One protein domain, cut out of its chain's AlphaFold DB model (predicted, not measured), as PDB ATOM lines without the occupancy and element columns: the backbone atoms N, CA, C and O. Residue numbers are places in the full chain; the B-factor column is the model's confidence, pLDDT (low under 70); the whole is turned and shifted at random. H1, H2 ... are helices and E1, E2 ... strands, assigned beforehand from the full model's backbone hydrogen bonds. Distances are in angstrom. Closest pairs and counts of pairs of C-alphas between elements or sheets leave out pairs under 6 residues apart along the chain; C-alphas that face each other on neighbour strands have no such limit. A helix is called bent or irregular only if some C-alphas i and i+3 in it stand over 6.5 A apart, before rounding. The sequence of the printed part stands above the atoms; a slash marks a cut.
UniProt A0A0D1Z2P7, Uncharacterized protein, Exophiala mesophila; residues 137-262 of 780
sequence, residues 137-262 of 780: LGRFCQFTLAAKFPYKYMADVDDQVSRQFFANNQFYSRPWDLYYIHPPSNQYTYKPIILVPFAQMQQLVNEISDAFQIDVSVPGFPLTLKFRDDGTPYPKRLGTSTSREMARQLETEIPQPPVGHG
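AT A GLANCE: This is residues 137 to 262 of the 780 residues of an uncharacterized protein of Exophiala mesophila (UniProt A0A0D1Z2P7). What does the model look like at first sight? One strongly twisted sheet of five strands makes the body, with H6 packed over E2 and the short H1 over E3, while H5 grazes the sheet with residues 198 to 202 and then runs away from it towards one end of the long axis, where H2 and H3 also lie. Residues 182 to 192 and the last printed residues, 253 to 262, lie towards the opposite end. Which parts follow each other? The printed part has 126 residues, with six named helices and five named strands in the order E1, H1, H2, H3, H4, E2, E3, H5, E4, E5, H6; the sheet's order is E4, E1, E3, E2, E5, antiparallel throughout, and the class is mixed, helices and strands. How large is the outline? It is compact, with a radius of gyration of the C-alphas of 15.4 A, yet elongated, with spans of 48 by 30 by 24 A.

IN THESE COORDINATES: Where does the printed part begin? E1, residues 137 to 142, starts with C-alpha 137 at (-32.635, 50.570, -32.459) and is 16.5 A long. What follows it? H1 is residues 143 to 146, H2 residues 149 to 152, H3 residues 157 to 165 over 14.0 A, and H4 residues 170 to 173. H3 is irregular, with 8.5 A from C-alpha 158 to C-alpha 161. Where are the next two strands and the longest helix? E2, residues 176 to 181, is 16.0 A long and E3, residues 193 to 197, is 13.0 A. H5, residues 198 to 212, is 21.0 A long and ends with C-alpha 212 at (-46.045, 32.802, -56.132). What comes last? E4 is residues 224 to 228 over 13.3 A, E5 residues 236 to 241 over 14.7 A, and H6 residues 244 to 252 over 12.7 A, with C-alpha 252 at (-12.629, 43.046, -47.665).

HOW THE PARTS SIT: How are the strands joined? E4 and E1 have N 225 and O 140 within hydrogen-bond range at 2.7 A, and E1 and E3 have N 141 and O 196 at 2.8 A. E3 and E2 form a hairpin with N 195 and O 179 at 2.8 A, and E2 and E5 have N 176 and O 241 at 2.8 A. E3 is staggered, pairing with E2 over residues 193 to 195 and with E1 over residues 195 to 197. Which helices are on the sheet? H1 is only just over E3, with 3 of its 4 C-alphas falling on it, at a height over the sheet of 7.5 A. H6, at a height of 8.9 A, lies over E2 and runs along the strands, at 25 degrees to E2 on the local plane; its closest C-alphas to E5 are those of Ala 247 and Ser 241, 5.2 A apart. E3, H5 and E4 form a split strand-helix-strand unit, two strands running the same way with E1 between them, and its crossover is right-handed. How do the helices meet? H3 and H5 only just touch, with 3 pairs of C-alphas within 8 A, through residues 208 to 212 of H5 alone; the closest C-alphas, of Val 161 and Ile 208, are 6.9 A apart, at a steep tilt of 54 degrees, opposite ways. H4 and H6 only just touch, also with 3 pairs, the closest C-alphas being those of Tyr 172 and Arg 244 at 5.1 A. H2 is close to H3 but not clearly touching, with the C-alphas of Pro 150 and Ser 162 6.0 A apart, while H5 and H6 are apart. What do the helix backbones show? Each O i to N i+4 pair is within hydrogen-bond range in H5 and H6, against 3 of 5 in H3; H1, H2 and H4 are too short for such a pair.

THE WHOLE: How far does it reach? The two C-alphas farthest apart, those of Gln 213 and Val 259, are 49.3 A from each other. Is it unbroken, and which links are long? The printed part has no cut, and the long links are E2 to E3 and H5 to E4, each with 11 residues. Where is confidence low? The mean pLDDT of the printed part is 87.8, and residues 185 to 190 and residue 260 are under 70.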
ATOM      1  N   LEU A 137     -33.356  49.718 -31.506       87.56
ATOM      2  CA  LEU A 137     -32.635  50.570 -32.459       87.56
ATOM      3  C   LEU A 137     -32.783  50.077 -33.902       87.56
ATOM      4  O   LEU A 137     -32.910  50.879 -34.824       87.56
ATOM      5  N   GLY A 138     -32.787  48.757 -34.115       90.88
ATOM      6  CA  GLY A 138     -32.889  48.218 -35.467       90.88
ATOM      7  C   GLY A 138     -33.010  46.705 -35.555       90.88
ATOM      8  O   GLY A 138     -32.717  45.960 -34.616       90.88
ATOM      9  N   ARG A 139     -33.457  46.250 -36.729       96.31
ATOM     10  CA  ARG A 139     -33.560  44.836 -37.105       96.31
ATOM     11  C   ARG A 139     -32.764  44.599 -38.376       96.31
ATOM     12  O   ARG A 139     -32.961  45.304 -39.367       96.31
ATOM     13  N   PHE A 140     -31.931  43.569 -38.363       97.50
ATOM     14  CA  PHE A 140     -31.100  43.200 -39.504       97.50
ATOM     15  C   PHE A 140     -31.164  41.699 -39.742       97.50
ATOM     16  O   PHE A 140     -31.281  40.931 -38.793       97.50
ATOM     17  N   CYS A 141     -31.076  41.278 -40.997       96.38
ATOM     18  CA  CYS A 141     -30.957  39.877 -41.368       96.38
ATOM     19  C   CYS A 141     -29.499  39.541 -41.680       96.38
ATOM     20  O   CYS A 141     -28.789  40.354 -42.268       96.38
ATOM     21  N   GLN A 142     -29.046  38.341 -41.327       95.50
ATOM     22  CA  GLN A 142     -27.724  37.874 -41.743       95.50
ATOM     23  C   GLN A 142     -27.680  37.695 -43.265       95.50
ATOM     24  O   GLN A 142     -28.413  36.867 -43.807       95.50
ATOM     25  N   PHE A 143     -26.790  38.416 -43.951       94.94
ATOM     26  CA  PHE A 143     -26.719  38.446 -45.417       94.94
ATOM     27  C   PHE A 143     -26.478  37.051 -46.020       94.94
ATOM     28  O   PHE A 143     -27.129  36.649 -46.983       94.94
ATOM     29  N   THR A 144     -25.623  36.245 -45.380       90.12
ATOM     30  CA  THR A 144     -25.348  34.861 -45.809       90.12
ATOM     31  C   THR A 144     -26.556  33.930 -45.643       90.12
ATOM     32  O   THR A 144     -26.734  33.003 -46.437       90.12
ATOM     33  N   LEU A 145     -27.384  34.132 -44.613       91.69
ATOM     34  CA  LEU A 145     -28.604  33.341 -44.413       91.69
ATOM     35  C   LEU A 145     -29.739  33.822 -45.317       91.69
ATOM     36  O   LEU A 145     -30.488  32.984 -45.808       91.69
ATOM     37  N   ALA A 146     -29.815  35.127 -45.583       92.56
ATOM     38  CA  ALA A 146     -30.724  35.710 -46.562       92.56
ATOM     39  C   ALA A 146     -30.469  35.132 -47.963       92.56
ATOM     40  O   ALA A 146     -31.404  34.662 -48.598       92.56
ATOM     41  N   ALA A 147     -29.207  35.006 -48.391       91.81
ATOM     42  CA  ALA A 147     -28.857  34.355 -49.661       91.81
ATOM     43  C   ALA A 147     -29.268  32.869 -49.735       91.81
ATOM     44  O   ALA A 147     -29.394  32.302 -50.818       91.81
ATOM     45  N   LYS A 148     -29.465  32.219 -48.579       89.81
ATOM     46  CA  LYS A 148     -29.870  30.808 -48.449       89.81
ATOM     47  C   LYS A 148     -31.336  30.648 -48.039       89.81
ATOM     48  O   LYS A 148     -31.733  29.555 -47.636       89.81
ATOM     49  N   PHE A 149     -32.119  31.721 -48.117       91.50
ATOM     50  CA  PHE A 149     -33.502  31.759 -47.667       91.50
ATOM     51  C   PHE A 149     -34.383  30.631 -48.225       91.50
ATOM     52  O   PHE A 149     -34.955  29.912 -47.397       91.50
ATOM     53  N   PRO A 150     -34.425  30.375 -49.554       87.38
ATOM     54  CA  PRO A 150     -35.293  29.345 -50.117       87.38
ATOM     55  C   PRO A 150     -34.964  27.936 -49.616       87.38
ATOM     56  O   PRO A 150     -35.839  27.097 -49.459       87.38
ATOM     57  N   TYR A 151     -33.697  27.690 -49.284       82.69
ATOM     58  CA  TYR A 151     -33.218  26.377 -48.861       82.69
ATOM     59  C   TYR A 151     -33.360  26.118 -47.358       82.69
ATOM     60  O   TYR A 151     -33.343  24.966 -46.930       82.69
ATOM     61  N   LYS A 152     -33.394  27.178 -46.538       81.81
ATOM     62  CA  LYS A 152     -33.363  27.065 -45.069       81.81
ATOM     63  C   LYS A 152     -34.685  27.394 -44.390       81.81
ATOM     64  O   LYS A 152     -34.912  26.899 -43.290       81.81
ATOM     65  N   TYR A 153     -35.506  28.249 -44.993       84.44
ATOM     66  CA  TYR A 153     -36.648  28.860 -44.310       84.44
ATOM     67  C   TYR A 153     -37.967  28.733 -45.073       84.44
ATOM     68  O   TYR A 153     -38.980  29.254 -44.616       84.44
ATOM     69  N   MET A 154     -37.978  28.012 -46.194       84.12
ATOM     70  CA  MET A 154     -39.197  27.634 -46.907       84.12
ATOM     71  C   MET A 154     -39.048  26.253 -47.543       84.12
ATOM     72  O   MET A 154     -37.943  25.737 -47.703       84.12
ATOM     73  N   ALA A 155     -40.183  25.659 -47.898       79.19
ATOM     74  CA  ALA A 155     -40.243  24.494 -48.762       79.19
ATOM     75  C   ALA A 155     -40.451  24.980 -50.202       79.19
ATOM     76  O   ALA A 155     -41.586  25.129 -50.648       79.19
ATOM     77  N   ASP A 156     -39.356  25.287 -50.898       79.56
ATOM     78  CA  ASP A 156     -39.381  25.714 -52.301       79.56
ATOM     79  C   ASP A 156     -39.663  24.511 -53.219       79.56
ATOM     80  O   ASP A 156     -38.755  23.799 -53.652       79.56
ATOM     81  N   VAL A 157     -40.948  24.212 -53.434       74.38
ATOM     82  CA  VAL A 157     -41.390  23.096 -54.282       74.38
ATOM     83  C   VAL A 157     -40.966  23.371 -55.730       74.38
ATOM     84  O   VAL A 157     -41.231  24.441 -56.269       74.38
ATOM     85  N   ASP A 158     -40.288  22.403 -56.352       78.56
ATOM     86  CA  ASP A 158     -39.726  22.483 -57.712       78.56
ATOM     87  C   ASP A 158     -38.672  23.594 -57.939       78.56
ATOM     88  O   ASP A 158     -38.368  23.944 -59.085       78.56
ATOM     89  N   ASP A 159     -38.075  24.125 -56.862       83.81
ATOM     90  CA  ASP A 159     -37.052  25.183 -56.882       83.81
ATOM     91  C   ASP A 159     -37.501  26.478 -57.603       83.81
ATOM     92  O   ASP A 159     -36.681  27.195 -58.191       83.81
ATOM     93  N   GLN A 160     -38.806  26.771 -57.630       86.75
ATOM     94  CA  GLN A 160     -39.358  27.890 -58.402       86.75
ATOM     95  C   GLN A 160     -38.923  29.248 -57.837       86.75
ATOM     96  O   GLN A 160     -38.475  30.116 -58.594       86.75
ATOM     97  N   VAL A 161     -38.982  29.416 -56.511       88.06
ATOM     98  CA  VAL A 161     -38.561  30.650 -55.834       88.06
ATOM     99  C   VAL A 161     -37.064  30.858 -56.021       88.06
ATOM    100  O   VAL A 161     -36.616  31.955 -56.364       88.06
ATOM    101  N   SER A 162     -36.283  29.793 -55.847       89.38
ATOM    102  CA  SER A 162     -34.843  29.809 -56.042       89.38
ATOM    103  C   SER A 162     -34.480  30.245 -57.460       89.38
ATOM    104  O   SER A 162     -33.707  31.185 -57.617       89.38
ATOM    105  N   ARG A 163     -35.076  29.646 -58.498       87.88
ATOM    106  CA  ARG A 163     -34.785  29.962 -59.911       87.88
ATOM    107  C   ARG A 163     -35.098  31.402 -60.320       87.88
ATOM    108  O   ARG A 163     -34.492  31.876 -61.279       87.88
ATOM    109  N   GLN A 164     -36.061  32.046 -59.660       89.38
ATOM    110  CA  GLN A 164     -36.519  33.391 -60.015       89.38
ATOM    111  C   GLN A 164     -35.868  34.506 -59.186       89.38
ATOM    112  O   GLN A 164     -35.687  35.609 -59.705       89.38
ATOM    113  N   PHE A 165     -35.531  34.242 -57.920       90.81
ATOM    114  CA  PHE A 165     -35.051  35.276 -56.997       90.81
ATOM    115  C   PHE A 165     -33.631  35.045 -56.455       90.81
ATOM    116  O   PHE A 165     -33.038  35.985 -55.926       90.81
ATOM    117  N   PHE A 166     -33.062  33.836 -56.562       92.88
ATOM    118  CA  PHE A 166     -31.800  33.494 -55.886       92.88
ATOM    119  C   PHE A 166     -30.716  32.891 -56.785       92.88
ATOM    120  O   PHE A 166     -29.550  33.282 -56.678       92.88
ATOM    121  N   ALA A 167     -31.073  31.938 -57.642       85.56
ATOM    122  CA  ALA A 167     -30.170  31.223 -58.532       85.56
ATOM    123  C   ALA A 167     -29.536  32.163 -59.567       85.56
ATOM    124  O   ALA A 167     -29.969  33.298 -59.758       85.56
ATOM    125  N   ASN A 168     -28.476  31.700 -60.237       83.31
ATOM    126  CA  ASN A 168     -27.771  32.476 -61.266       83.31
ATOM    127  C   ASN A 168     -27.376  33.897 -60.803       83.31
ATOM    128  O   ASN A 168     -27.445  34.853 -61.568       83.31
ATOM    129  N   ASN A 169     -26.980  34.030 -59.531       85.06
ATOM    130  CA  ASN A 169     -26.639  35.289 -58.861       85.06
ATOM    131  C   ASN A 169     -27.767  36.339 -58.769       85.06
ATOM    132  O   ASN A 169     -27.482  37.452 -58.335       85.06
ATOM    133  N   GLN A 170     -29.030  36.009 -59.062       88.88
ATOM    134  CA  GLN A 170     -30.153  36.959 -58.993       88.88
ATOM    135  C   GLN A 170     -30.291  37.625 -57.619       88.88
ATOM    136  O   GLN A 170     -30.503  38.835 -57.549       88.88
ATOM    137  N   PHE A 171     -30.072  36.871 -56.532       94.31
ATOM    138  CA  PHE A 171     -30.057  37.445 -55.184       94.31
ATOM    139  C   PHE A 171     -29.001  38.546 -55.063       94.31
ATOM    140  O   PHE A 171     -29.269  39.600 -54.499       94.31
ATOM    141  N   TYR A 172     -27.802  38.321 -55.603       92.19
ATOM    142  CA  TYR A 172     -26.685  39.260 -55.511       92.19
ATOM    143  C   TYR A 172     -26.791  40.432 -56.491       92.19
ATOM    144  O   TYR A 172     -26.189  41.467 -56.239       92.19
ATOM    145  N   SER A 173     -27.541  40.279 -57.586       89.69
ATOM    146  CA  SER A 173     -27.820  41.355 -58.545       89.69
ATOM    147  C   SER A 173     -28.781  42.415 -57.996       89.69
ATOM    148  O   SER A 173     -28.869  43.514 -58.542       89.69
ATOM    149  N   ARG A 174     -29.511  42.104 -56.917       92.88
ATOM    150  CA  ARG A 174     -30.349  43.075 -56.209       92.88
ATOM    151  C   ARG A 174     -29.470  44.088 -55.456       92.88
ATOM    152  O   ARG A 174     -28.478  43.682 -54.851       92.88
ATOM    153  N   PRO A 175     -29.848  45.379 -55.413       95.62
ATOM    154  CA  PRO A 175     -29.215  46.334 -54.514       95.62
ATOM    155  C   PRO A 175     -29.453  45.955 -53.042       95.62
ATOM    156  O   PRO A 175     -30.597  45.901 -52.586       95.62
ATOM    157  N   TRP A 176     -28.370  45.736 -52.299       97.31
ATOM    158  CA  TRP A 176     -28.374  45.462 -50.861       97.31
ATOM    159  C   TRP A 176     -27.526  46.477 -50.111       97.31
ATOM    160  O   TRP A 176     -26.343  46.631 -50.410       97.31
ATOM    161  N   ASP A 177     -28.088  47.115 -49.088       97.44
ATOM    162  CA  ASP A 177     -27.291  47.901 -48.153       97.44
ATOM    163  C   ASP A 177     -26.649  46.962 -47.139       97.44
ATOM    164  O   ASP A 177     -27.313  46.390 -46.274       97.44
ATOM    165  N   LEU A 178     -25.338  46.789 -47.258       97.19
ATOM    166  CA  LEU A 178     -24.571  45.929 -46.381       97.19
ATOM    167  C   LEU A 178     -24.153  46.700 -45.135       97.19
ATOM    168  O   LEU A 178     -23.647  47.824 -45.187       97.19
ATOM    169  N   TYR A 179     -24.361  46.053 -44.001       97.25
ATOM    170  CA  TYR A 179     -23.892  46.460 -42.692       97.25
ATOM    171  C   TYR A 179     -22.971  45.372 -42.160       97.25
ATOM    172  O   TYR A 179     -23.071  44.209 -42.548       97.25
ATOM    173  N   TYR A 180     -22.091  45.731 -41.241       94.88
ATOM    174  CA  TYR A 180     -21.273  44.762 -40.535       94.88
ATOM    175  C   TYR A 180     -21.316  45.016 -39.038       94.88
ATOM    176  O   TYR A 180     -21.528  46.138 -38.570       94.88
ATOM    177  N   ILE A 181     -21.086  43.954 -38.283       92.25
ATOM    178  CA  ILE A 181     -20.808  44.045 -36.860       92.25
ATOM    179  C   ILE A 181     -19.688  43.074 -36.508       92.25
ATOM    180  O   ILE A 181     -19.679  41.929 -36.968       92.25
ATOM    181  N   HIS A 182     -18.715  43.537 -35.726       89.38
ATOM    182  CA  HIS A 182     -17.685  42.641 -35.221       89.38
ATOM    183  C   HIS A 182     -18.250  41.827 -34.059       89.38
ATOM    184  O   HIS A 182     -18.912  42.397 -33.186       89.38
ATOM    185  N   PRO A 183     -17.981  40.517 -34.007       85.06
ATOM    186  CA  PRO A 183     -18.238  39.772 -32.796       85.06
ATOM    187  C   PRO A 183     -17.353  40.294 -31.643       85.06
ATOM    188  O   PRO A 183     -16.352  40.987 -31.867       85.06
ATOM    189  N   PRO A 184     -17.721  39.985 -30.396       80.75
ATOM    190  CA  PRO A 184     -16.893  40.245 -29.225       80.75
ATOM    191  C   PRO A 184     -15.482  39.647 -29.359       80.75
ATOM    192  O   PRO A 184     -15.298  38.560 -29.906       80.75
ATOM    193  N   SER A 185     -14.485  40.356 -28.822       62.44
ATOM    194  CA  SER A 185     -13.048  40.061 -29.003       62.44
ATOM    195  C   SER A 185     -12.575  38.698 -28.458       62.44
ATOM    196  O   SER A 185     -11.443  38.302 -28.719       62.44
ATOM    197  N   ASN A 186     -13.414  37.990 -27.696       54.62
ATOM    198  CA  ASN A 186     -13.121  36.685 -27.095       54.62
ATOM    199  C   ASN A 186     -13.509  35.485 -27.989       54.62
ATOM    200  O   ASN A 186     -13.345  34.347 -27.566       54.62
ATOM    201  N   GLN A 187     -14.003  35.706 -29.215       51.22
ATOM    202  CA  GLN A 187     -14.417  34.629 -30.123       51.22
ATOM    203  C   GLN A 187     -13.317  34.290 -31.151       51.22
ATOM    204  O   GLN A 187     -12.842  35.168 -31.865       51.22
ATOM    205  N   TYR A 188     -12.984  32.995 -31.298       39.53
ATOM    206  CA  TYR A 188     -12.032  32.379 -32.260       39.53
ATOM    207  C   TYR A 188     -12.193  32.779 -33.741       39.53
ATOM    208  O   TYR A 188     -11.466  32.314 -34.619       39.53
ATOM    209  N   THR A 189     -13.219  33.551 -34.077       51.28
ATOM    210  CA  THR A 189     -13.513  33.982 -35.435       51.28
ATOM    211  C   THR A 189     -13.685  35.492 -35.419       51.28
ATOM    212  O   THR A 189     -14.772  35.993 -35.163       51.28
ATOM    213  N   TYR A 190     -12.630  36.221 -35.784       59.94
ATOM    214  CA  TYR A 190     -12.694  37.670 -36.026       59.94
ATOM    215  C   TYR A 190     -13.525  38.043 -37.266       59.94
ATOM    216  O   TYR A 190     -13.531  39.204 -37.674       59.94
ATOM    217  N   LYS A 191     -14.203  37.077 -37.912       76.12
ATOM    218  CA  LYS A 191     -14.978  37.368 -39.117       76.12
ATOM    219  C   LYS A 191     -16.175  38.248 -38.744       76.12
ATOM    220  O   LYS A 191     -16.977  37.839 -37.903       76.12
ATOM    221  N   PRO A 192     -16.309  39.426 -39.365       87.44
ATOM    222  CA  PRO A 192     -17.462  40.285 -39.156       87.44
ATOM    223  C   PRO A 192     -18.740  39.575 -39.621       87.44
ATOM    224  O   PRO A 192     -18.743  38.855 -40.621       87.44
ATOM    225  N   ILE A 193     -19.835  39.783 -38.893       91.69
ATOM    226  CA  ILE A 193     -21.157  39.317 -39.308       91.69
ATOM    227  C   ILE A 193     -21.703  40.345 -40.295       91.69
ATOM    228  O   ILE A 193     -21.877  41.512 -39.941       91.69
ATOM    229  N   ILE A 194     -21.973  39.904 -41.522       95.19
ATOM    230  CA  ILE A 194     -22.528  40.753 -42.579       95.19
ATOM    231  C   ILE A 194     -24.046  40.721 -42.511       95.19
ATOM    232  O   ILE A 194     -24.678  39.661 -42.438       95.19
ATOM    233  N   LEU A 195     -24.624  41.908 -42.523       97.25
ATOM    234  CA  LEU A 195     -26.007  42.181 -42.206       97.25
ATOM    235  C   LEU A 195     -26.657  42.986 -43.323       97.25
ATOM    236  O   LEU A 195     -26.006  43.765 -44.011       97.25
ATOM    237  N   VAL A 196     -27.965  42.820 -43.458       97.12
ATOM    238  CA  VAL A 196     -28.809  43.605 -44.353       97.12
ATOM    239  C   VAL A 196     -30.028  44.111 -43.580       97.12
ATOM    240  O   VAL A 196     -30.538  43.378 -42.727       97.12
ATOM    241  N   PRO A 197     -30.509  45.348 -43.794       97.75
ATOM    242  CA  PRO A 197     -31.702  45.851 -43.127       97.75
ATOM    243  C   PRO A 197     -32.894  44.901 -43.273       97.75
ATOM    244  O   PRO A 197     -33.194  44.420 -44.367       97.75
ATOM    245  N   PHE A 198     -33.622  44.669 -42.175       96.94
ATOM    246  CA  PHE A 198     -34.819  43.821 -42.185       96.94
ATOM    247  C   PHE A 198     -35.839  44.272 -43.239       96.94
ATOM    248  O   PHE A 198     -36.455  43.431 -43.880       96.94
ATOM    249  N   ALA A 199     -35.969  45.583 -43.466       96.06
ATOM    250  CA  ALA A 199     -36.861  46.136 -44.480       96.06
ATOM    251  C   ALA A 199     -36.531  45.646 -45.902       96.06
ATOM    252  O   ALA A 199     -37.444  45.294 -46.642       96.06
ATOM    253  N   GLN A 200     -35.246  45.554 -46.270       96.31
ATOM    254  CA  GLN A 200     -34.846  45.063 -47.594       96.31
ATOM    255  C   GLN A 200     -35.126  43.563 -47.743       96.31
ATOM    256  O   GLN A 200     -35.576  43.125 -48.800       96.31
ATOM    257  N   MET A 201     -34.918  42.776 -46.680       96.38
ATOM    258  CA  MET A 201     -35.275  41.354 -46.686       96.38
ATOM    259  C   MET A 201     -36.794  41.152 -46.749       96.38
ATOM    260  O   MET A 201     -37.271  40.313 -47.504       96.38
ATOM    261  N   GLN A 202     -37.563  41.941 -45.996       96.12
ATOM    262  CA  GLN A 202     -39.025  41.902 -46.024       96.12
ATOM    263  C   GLN A 202     -39.564  42.259 -47.410       96.12
ATOM    264  O   GLN A 202     -40.507  41.626 -47.864       96.12
ATOM    265  N   GLN A 203     -38.946  43.219 -48.102       96.56
ATOM    266  CA  GLN A 203     -39.325  43.556 -49.470       96.56
ATOM    267  C   GLN A 203     -39.130  42.365 -50.421       96.56
ATOM    268  O   GLN A 203     -40.046  42.041 -51.167       96.56
ATOM    269  N   LEU A 204     -37.985  41.672 -50.351       95.88
ATOM    270  CA  LEU A 204     -37.757  40.456 -51.141       95.88
ATOM    271  C   LEU A 204     -38.796  39.369 -50.822       95.88
ATOM    272  O   LEU A 204     -39.321  38.735 -51.731       95.88
ATOM    273  N   VAL A 205     -39.115  39.157 -49.543       94.31
ATOM    274  CA  VAL A 205     -40.122  38.163 -49.140       94.31
ATOM    275  C   VAL A 205     -41.526  38.535 -49.619       94.31
ATOM    276  O   VAL A 205     -42.249  37.652 -50.070       94.31
ATOM    277  N   ASN A 206     -41.894  39.818 -49.595       94.62
ATOM    278  CA  ASN A 206     -43.167  40.283 -50.145       94.62
ATOM    279  C   ASN A 206     -43.233  40.053 -51.663       94.62
ATOM    280  O   ASN A 206     -44.229  39.540 -52.149       94.62
ATOM    281  N   GLU A 207     -42.158  40.345 -52.400       95.12
ATOM    282  CA  GLU A 207     -42.089  40.084 -53.846       95.12
ATOM    283  C   GLU A 207     -42.234  38.585 -54.168       95.12
ATOM    284  O   GLU A 207     -42.904  38.222 -55.132       95.12
ATOM    285  N   ILE A 208     -41.652  37.705 -53.344       93.12
ATOM    286  CA  ILE A 208     -41.822  36.248 -53.458       93.12
ATOM    287  C   ILE A 208     -43.274  35.845 -53.165       93.12
ATOM    288  O   ILE A 208     -43.861  35.070 -53.923       93.12
ATOM    289  N   SER A 209     -43.855  36.377 -52.087       91.56
ATOM    290  CA  SER A 209     -45.255  36.151 -51.710       91.56
ATOM    291  C   SER A 209     -46.201  36.571 -52.835       91.56
ATOM    292  O   SER A 209     -47.103  35.815 -53.183       91.56
ATOM    293  N   ASP A 210     -45.967  37.728 -53.455       93.25
ATOM    294  CA  ASP A 210     -46.790  38.260 -54.544       93.25
ATOM    295  C   ASP A 210     -46.623  37.455 -55.844       93.25
ATOM    296  O   ASP A 210     -47.607  37.177 -56.536       93.25
ATOM    297  N   ALA A 211     -45.392  37.048 -56.176       92.38
ATOM    298  CA  ALA A 211     -45.091  36.309 -57.402       92.38
ATOM    299  C   ALA A 211     -45.666  34.885 -57.401       92.38
ATOM    300  O   ALA A 211     -46.154  34.422 -58.432       92.38
ATOM    301  N   PHE A 212     -45.620  34.201 -56.255       89.19
ATOM    302  CA  PHE A 212     -46.045  32.802 -56.132       89.19
ATOM    303  C   PHE A 212     -47.370  32.619 -55.389       89.19
ATOM    304  O   PHE A 212     -47.869  31.499 -55.321       89.19
ATOM    305  N   GLN A 213     -47.953  33.699 -54.857       89.19
ATOM    306  CA  GLN A 213     -49.182  33.668 -54.054       89.19
ATOM    307  C   GLN A 213     -49.063  32.707 -52.856       89.19
ATOM    308  O   GLN A 213     -49.970  31.926 -52.566       89.19
ATOM    309  N   ILE A 214     -47.913  32.751 -52.173       86.69
ATOM    310  CA  ILE A 214     -47.579  31.906 -51.016       86.69
ATOM    311  C   ILE A 214     -47.434  32.746 -49.748       86.69
ATOM    312  O   ILE A 214     -46.807  33.799 -49.772       86.69
ATOM    313  N   ASP A 215     -47.962  32.259 -48.625       84.44
ATOM    314  CA  ASP A 215     -47.803  32.922 -47.327       84.44
ATOM    315  C   ASP A 215     -46.395  32.668 -46.770       84.44
ATOM    316  O   ASP A 215     -46.074  31.576 -46.291       84.44
ATOM    317  N   VAL A 216     -45.521  33.669 -46.896       87.56
ATOM    318  CA  VAL A 216     -44.127  33.608 -46.449       87.56
ATOM    319  C   VAL A 216     -43.794  34.877 -45.676       87.56
ATOM    320  O   VAL A 216     -44.083  35.992 -46.099       87.56
ATOM    321  N   SER A 217     -43.124  34.714 -44.537       91.62
ATOM    322  CA  SER A 217     -42.653  35.817 -43.697       91.62
ATOM    323  C   SER A 217     -41.155  35.698 -43.436       91.62
ATOM    324  O   SER A 217     -40.573  34.629 -43.606       91.62
ATOM    325  N   VAL A 218     -40.508  36.797 -43.032       91.38
ATOM    326  CA  VAL A 218     -39.091  36.785 -42.642       91.38
ATOM    327  C   VAL A 218     -38.956  36.157 -41.241       91.38
ATOM    328  O   VAL A 218     -39.446  36.744 -40.270       91.38
ATOM    329  N   PRO A 219     -38.263  35.010 -41.089       89.88
ATOM    330  CA  PRO A 219     -38.024  34.370 -39.803       89.88
ATOM    331  C   PRO A 219     -37.348  35.283 -38.782       89.88
ATOM    332  O   PRO A 219     -36.565  36.179 -39.116       89.88
ATOM    333  N   GLY A 220     -37.606  34.997 -37.508       87.50
ATOM    334  CA  GLY A 220     -36.906  35.602 -36.380       87.50
ATOM    335  C   GLY A 220     -35.445  35.150 -36.269       87.50
ATOM    336  O   GLY A 220     -34.779  34.819 -37.251       87.50
ATOM    337  N   PHE A 221     -34.928  35.149 -35.047       86.19
ATOM    338  CA  PHE A 221     -33.601  34.615 -34.760       86.19
ATOM    339  C   PHE A 221     -33.508  33.131 -35.197       86.19
ATOM    340  O   PHE A 221     -34.473  32.400 -34.968       86.19
ATOM    341  N   PRO A 222     -32.418  32.660 -35.843       86.75
ATOM    342  CA  PRO A 222     -31.125  33.321 -36.056       86.75
ATOM    343  C   PRO A 222     -31.001  34.135 -37.354       86.75
ATOM    344  O   PRO A 222     -29.963  34.756 -37.570       86.75
ATOM    345  N   LEU A 223     -32.008  34.157 -38.237       91.00
ATOM    346  CA  LEU A 223     -31.944  34.974 -39.456       91.00
ATOM    347  C   LEU A 223     -31.968  36.466 -39.114       91.00
ATOM    348  O   LEU A 223     -31.102  37.202 -39.583       91.00
ATOM    349  N   THR A 224     -32.947  36.887 -38.309       94.69
ATOM    350  CA  THR A 224     -33.148  38.284 -37.908       94.69
ATOM    351  C   THR A 224     -32.536  38.554 -36.534       94.69
ATOM    352  O   THR A 224     -32.985  38.001 -35.530       94.69
ATOM    353  N   LEU A 225     -31.573  39.470 -36.482       93.88
ATOM    354  CA  LEU A 225     -30.961  40.010 -35.271       93.88
ATOM    355  C   LEU A 225     -31.648  41.319 -34.860       93.88
ATOM    356  O   LEU A 225     -32.046  42.122 -35.714       93.88
ATOM    357  N   LYS A 226     -31.798  41.531 -33.550       94.38
ATOM    358  CA  LYS A 226     -32.437  42.714 -32.958       94.38
ATOM    359  C   LYS A 226     -31.413  43.454 -32.107       94.38
ATOM    360  O   LYS A 226     -30.869  42.866 -31.184       94.38
ATOM    361  N   PHE A 227     -31.214  44.734 -32.391       92.56
ATOM    362  CA  PHE A 227     -30.291  45.593 -31.651       92.56
ATOM    363  C   PHE A 227     -31.082  46.642 -30.879       92.56
ATOM    364  O   PHE A 227     -32.034  47.220 -31.414       92.56
ATOM    365  N   ARG A 228     -30.713  46.861 -29.619       89.75
ATOM    366  CA  ARG A 228     -31.400  47.762 -28.688       89.75
ATOM    367  C   ARG A 228     -30.460  48.864 -28.231       89.75
ATOM    368  O   ARG A 228     -29.251  48.749 -28.381       89.75
ATOM    369  N   ASP A 229     -31.036  49.924 -27.682       87.62
ATOM    370  CA  ASP A 229     -30.281  51.017 -27.080       87.62
ATOM    371  C   ASP A 229     -29.840  50.619 -25.669       87.62
ATOM    372  O   ASP A 229     -30.410  51.038 -24.662       87.62
ATOM    373  N   ASP A 230     -28.909  49.669 -25.602       85.50
ATOM    374  CA  ASP A 230     -28.463  49.044 -24.359       85.50
ATOM    375  C   ASP A 230     -26.969  49.242 -24.050       85.50
ATOM    376  O   ASP A 230     -26.484  48.786 -23.013       85.50
ATOM    377  N   GLY A 231     -26.272  50.003 -24.896       83.56
ATOM    378  CA  GLY A 231     -24.833  50.249 -24.809       83.56
ATOM    379  C   GLY A 231     -23.981  49.217 -25.553       83.56
ATOM    380  O   GLY A 231     -22.764  49.390 -25.630       83.56
ATOM    381  N   THR A 232     -24.588  48.170 -26.125       89.19
ATOM    382  CA  THR A 232     -23.874  47.177 -26.937       89.19
ATOM    383  C   THR A 232     -23.544  47.719 -28.338       89.19
ATOM    384  O   THR A 232     -24.156  48.688 -28.801       89.19
ATOM    385  N   PRO A 233     -22.548  47.144 -29.044       89.81
ATOM    386  CA  PRO A 233     -22.196  47.592 -30.388       89.81
ATOM    387  C   PRO A 233     -23.374  47.526 -31.372       89.81
ATOM    388  O   PRO A 233     -24.097  46.534 -31.445       89.81
ATOM    389  N   TYR A 234     -23.512  48.566 -32.197       92.12
ATOM    390  CA  TYR A 234     -24.542  48.648 -33.233       92.12
ATOM    391  C   TYR A 234     -23.958  48.392 -34.639       92.12
ATOM    392  O   TYR A 234     -22.815  48.792 -34.897       92.12
ATOM    393  N   PRO A 235     -24.707  47.760 -35.570       95.06
ATOM    394  CA  PRO A 235     -24.246  47.530 -36.937       95.06
ATOM    395  C   PRO A 235     -23.817  48.811 -37.659       95.06
ATOM    396  O   PRO A 235     -24.539  49.808 -37.692       95.06
ATOM    397  N   LYS A 236     -22.647  48.761 -38.299       94.38
ATOM    398  CA  LYS A 236     -22.071  49.871 -39.063       94.38
ATOM    399  C   LYS A 236     -22.336  49.677 -40.547       94.38
ATOM    400  O   LYS A 236     -22.166  48.576 -41.066       94.38
ATOM    401  N   ARG A 237     -22.738  50.746 -41.236       95.88
ATOM    402  CA  ARG A 237     -22.964  50.707 -42.686       95.88
ATOM    403  C   ARG A 237     -21.631  50.512 -43.409       95.88
ATOM    404  O   ARG A 237     -20.681  51.240 -43.134       95.88
ATOM    405  N   LEU A 238     -21.595  49.549 -44.322       93.19
ATOM    406  CA  LEU A 238     -20.435  49.213 -45.144       93.19
ATOM    407  C   LEU A 238     -20.535  49.868 -46.523       93.19
ATOM    408  O   LEU A 238     -19.628  50.568 -46.951       93.19
ATOM    409  N   GLY A 239     -21.677  49.701 -47.187       94.25
ATOM    410  CA  GLY A 239     -21.919  50.216 -48.531       94.25
ATOM    411  C   GLY A 239     -23.138  49.557 -49.163       94.25
ATOM    412  O   GLY A 239     -23.799  48.737 -48.531       94.25
ATOM    413  N   THR A 240     -23.442  49.916 -50.405       96.75
ATOM    414  CA  THR A 240     -24.522  49.287 -51.175       96.75
ATOM    415  C   THR A 240     -23.900  48.365 -52.213       96.75
ATOM    416  O   THR A 240     -23.089  48.824 -53.010       96.75
ATOM    417  N   SER A 241     -24.260  47.085 -52.205       95.81
ATOM    418  CA  SER A 241     -23.821  46.102 -53.195       95.81
ATOM    419  C   SER A 241     -24.888  45.879 -54.260       95.81
ATOM    420  O   SER A 241     -26.062  45.786 -53.920       95.81
ATOM    421  N   THR A 242     -24.490  45.732 -55.522       94.12
ATOM    422  CA  THR A 242     -25.365  45.337 -56.645       94.12
ATOM    423  C   THR A 242     -24.855  44.104 -57.395       94.12
ATOM    424  O   THR A 242     -25.389  43.737 -58.442       94.12
ATOM    425  N   SER A 243     -23.796  43.466 -56.892       92.50
ATOM    426  CA  SER A 243     -23.256  42.228 -57.447       92.50
ATOM    427  C   SER A 243     -22.598  41.376 -56.365       92.50
ATOM    428  O   SER A 243     -22.349  41.813 -55.238       92.50
ATOM    429  N   ARG A 244     -22.287  40.122 -56.699       89.12
ATOM    430  CA  ARG A 244     -21.615  39.217 -55.762       89.12
ATOM    431  C   ARG A 244     -20.174  39.654 -55.508       89.12
ATOM    432  O   ARG A 244     -19.683  39.555 -54.387       89.12
ATOM    433  N   GLU A 245     -19.515  40.145 -56.547       88.69
ATOM    434  CA  GLU A 245     -18.148  40.652 -56.526       88.69
ATOM    435  C   GLU A 245     -18.066  41.924 -55.681       88.69
ATOM    436  O   GLU A 245     -17.185  42.026 -54.835       88.69
ATOM    437  N   MET A 246     -19.034  42.837 -55.826       90.69
ATOM    438  CA  MET A 246     -19.107  44.055 -55.020       90.69
ATOM    439  C   MET A 246     -19.369  43.742 -53.543       90.69
ATOM    440  O   MET A 246     -18.739  44.339 -52.675       90.69
ATOM    441  N   ALA A 247     -20.227  42.760 -53.242       89.19
ATOM    442  CA  ALA A 247     -20.450  42.317 -51.865       89.19
ATOM    443  C   ALA A 247     -19.160  41.760 -51.240       89.19
ATOM    444  O   ALA A 247     -18.815  42.121 -50.117       89.19
ATOM    445  N   ARG A 248     -18.413  40.936 -51.989       88.81
ATOM    446  CA  ARG A 248     -17.107  40.412 -51.558       88.81
ATOM    447  C   ARG A 248     -16.073  41.521 -51.373       88.81
ATOM    448  O   ARG A 248     -15.325  41.482 -50.405       88.81
ATOM    449  N   GLN A 249     -16.027  42.500 -52.275       89.12
ATOM    450  CA  GLN A 249     -15.116  43.635 -52.158       89.12
ATOM    451  C   GLN A 249     -15.425  44.457 -50.901       89.12
ATOM    452  O   GLN A 249     -14.529  44.703 -50.099       89.12
ATOM    453  N   LEU A 250     -16.696  44.794 -50.673       89.56
ATOM    454  CA  LEU A 250     -17.130  45.499 -49.468       89.56
ATOM    455  C   LEU A 250     -16.740  44.729 -48.197       89.56
ATOM    456  O   LEU A 250     -16.231  45.327 -47.256       89.56
ATOM    457  N   GLU A 251     -16.893  43.399 -48.176       88.06
ATOM    458  CA  GLU A 251     -16.430  42.564 -47.055       88.06
ATOM    459  C   GLU A 251     -14.917  42.686 -46.789       88.06
ATOM    460  O   GLU A 251     -14.504  42.660 -45.629       88.06
ATOM    461  N   THR A 252     -14.086  42.851 -47.825       87.06
ATOM    462  CA  THR A 252     -12.629  43.046 -47.665       87.06
ATOM    463  C   THR A 252     -12.239  44.437 -47.163       87.06
ATOM    464  O   THR A 252     -11.151  44.598 -46.615       87.06
ATOM    465  N   GLU A 253     -13.121  45.428 -47.306       89.38
ATOM    466  CA  GLU A 253     -12.904  46.815 -46.872       89.38
ATOM    467  C   GLU A 253     -13.258  47.042 -45.388       89.38
ATOM    468  O   GLU A 253     -13.087  48.144 -44.861       89.38
ATOM    469  N   ILE A 254     -13.737  46.009 -44.683       90.38
ATOM    470  CA  ILE A 254     -14.095  46.107 -43.264       90.38
ATOM    471  C   ILE A 254     -12.832  46.371 -42.420       90.38
ATOM    472  O   ILE A 254     -11.883  45.581 -42.469       90.38
ATOM    473  N   PRO A 255     -12.800  47.450 -41.611       87.50
ATOM    474  CA  PRO A 255     -11.646  47.765 -40.777       87.50
ATOM    475  C   PRO A 255     -11.439  46.717 -39.678       87.50
ATOM    476  O   PRO A 255     -12.365  46.025 -39.263       87.50
ATOM    477  N   GLN A 256     -10.214  46.628 -39.161       78.81
ATOM    478  CA  GLN A 256      -9.918  45.781 -38.003       78.81
ATOM    479  C   GLN A 256     -10.678  46.276 -36.756       78.81
ATOM    480  O   GLN A 256     -10.837  47.492 -36.582       78.81
ATOM    481  N   PRO A 257     -11.137  45.369 -35.871       81.06
ATOM    482  CA  PRO A 257     -11.847  45.768 -34.666       81.06
ATOM    483  C   PRO A 257     -10.919  46.570 -33.730       81.06
ATOM    484  O   PRO A 257      -9.754  46.202 -33.556       81.06
ATOM    485  N   PRO A 258     -11.405  47.655 -33.099       74.81
ATOM    486  CA  PRO A 258     -10.635  48.372 -32.087       74.81
ATOM    487  C   PRO A 258     -10.404  47.503 -30.840       74.81
ATOM    488  O   PRO A 258     -11.193  46.609 -30.530       74.81
ATOM    489  N   VAL A 259      -9.327  47.785 -30.100       70.81
ATOM    490  CA  VAL A 259      -8.997  47.088 -28.844       70.81
ATOM    491  C   VAL A 259     -10.155  47.239 -27.850       70.81
ATOM    492  O   VAL A 259     -10.629  48.349 -27.625       70.81
ATOM    493  N   GLY A 260     -10.620  46.125 -27.275       67.00
ATOM    494  CA  GLY A 260     -11.759  46.109 -26.347       67.00
ATOM    495  C   GLY A 260     -13.140  46.112 -27.018       67.00
ATOM    496  O   GLY A 260     -14.149  46.285 -26.338       67.00
ATOM    497  N   HIS A 261     -13.233  45.911 -28.341       72.75
ATOM    498  CA  HIS A 261     -14.525  45.833 -29.031       72.75
ATOM    499  C   HIS A 261     -15.422  44.714 -28.467       72.75
ATOM    500  O   HIS A 261     -14.997  43.560 -28.324       72.75
ATOM    501  N   GLY A 262     -16.692  45.048 -28.209       72.44
ATOM    502  CA  GLY A 262     -17.696  44.107 -27.706       72.44
ATOM    503  C   GLY A 262     -17.474  43.671 -26.256       72.44
ATOM    504  O   GLY A 262     -18.028  42.652 -25.850       72.44
TER     505      GLY A 262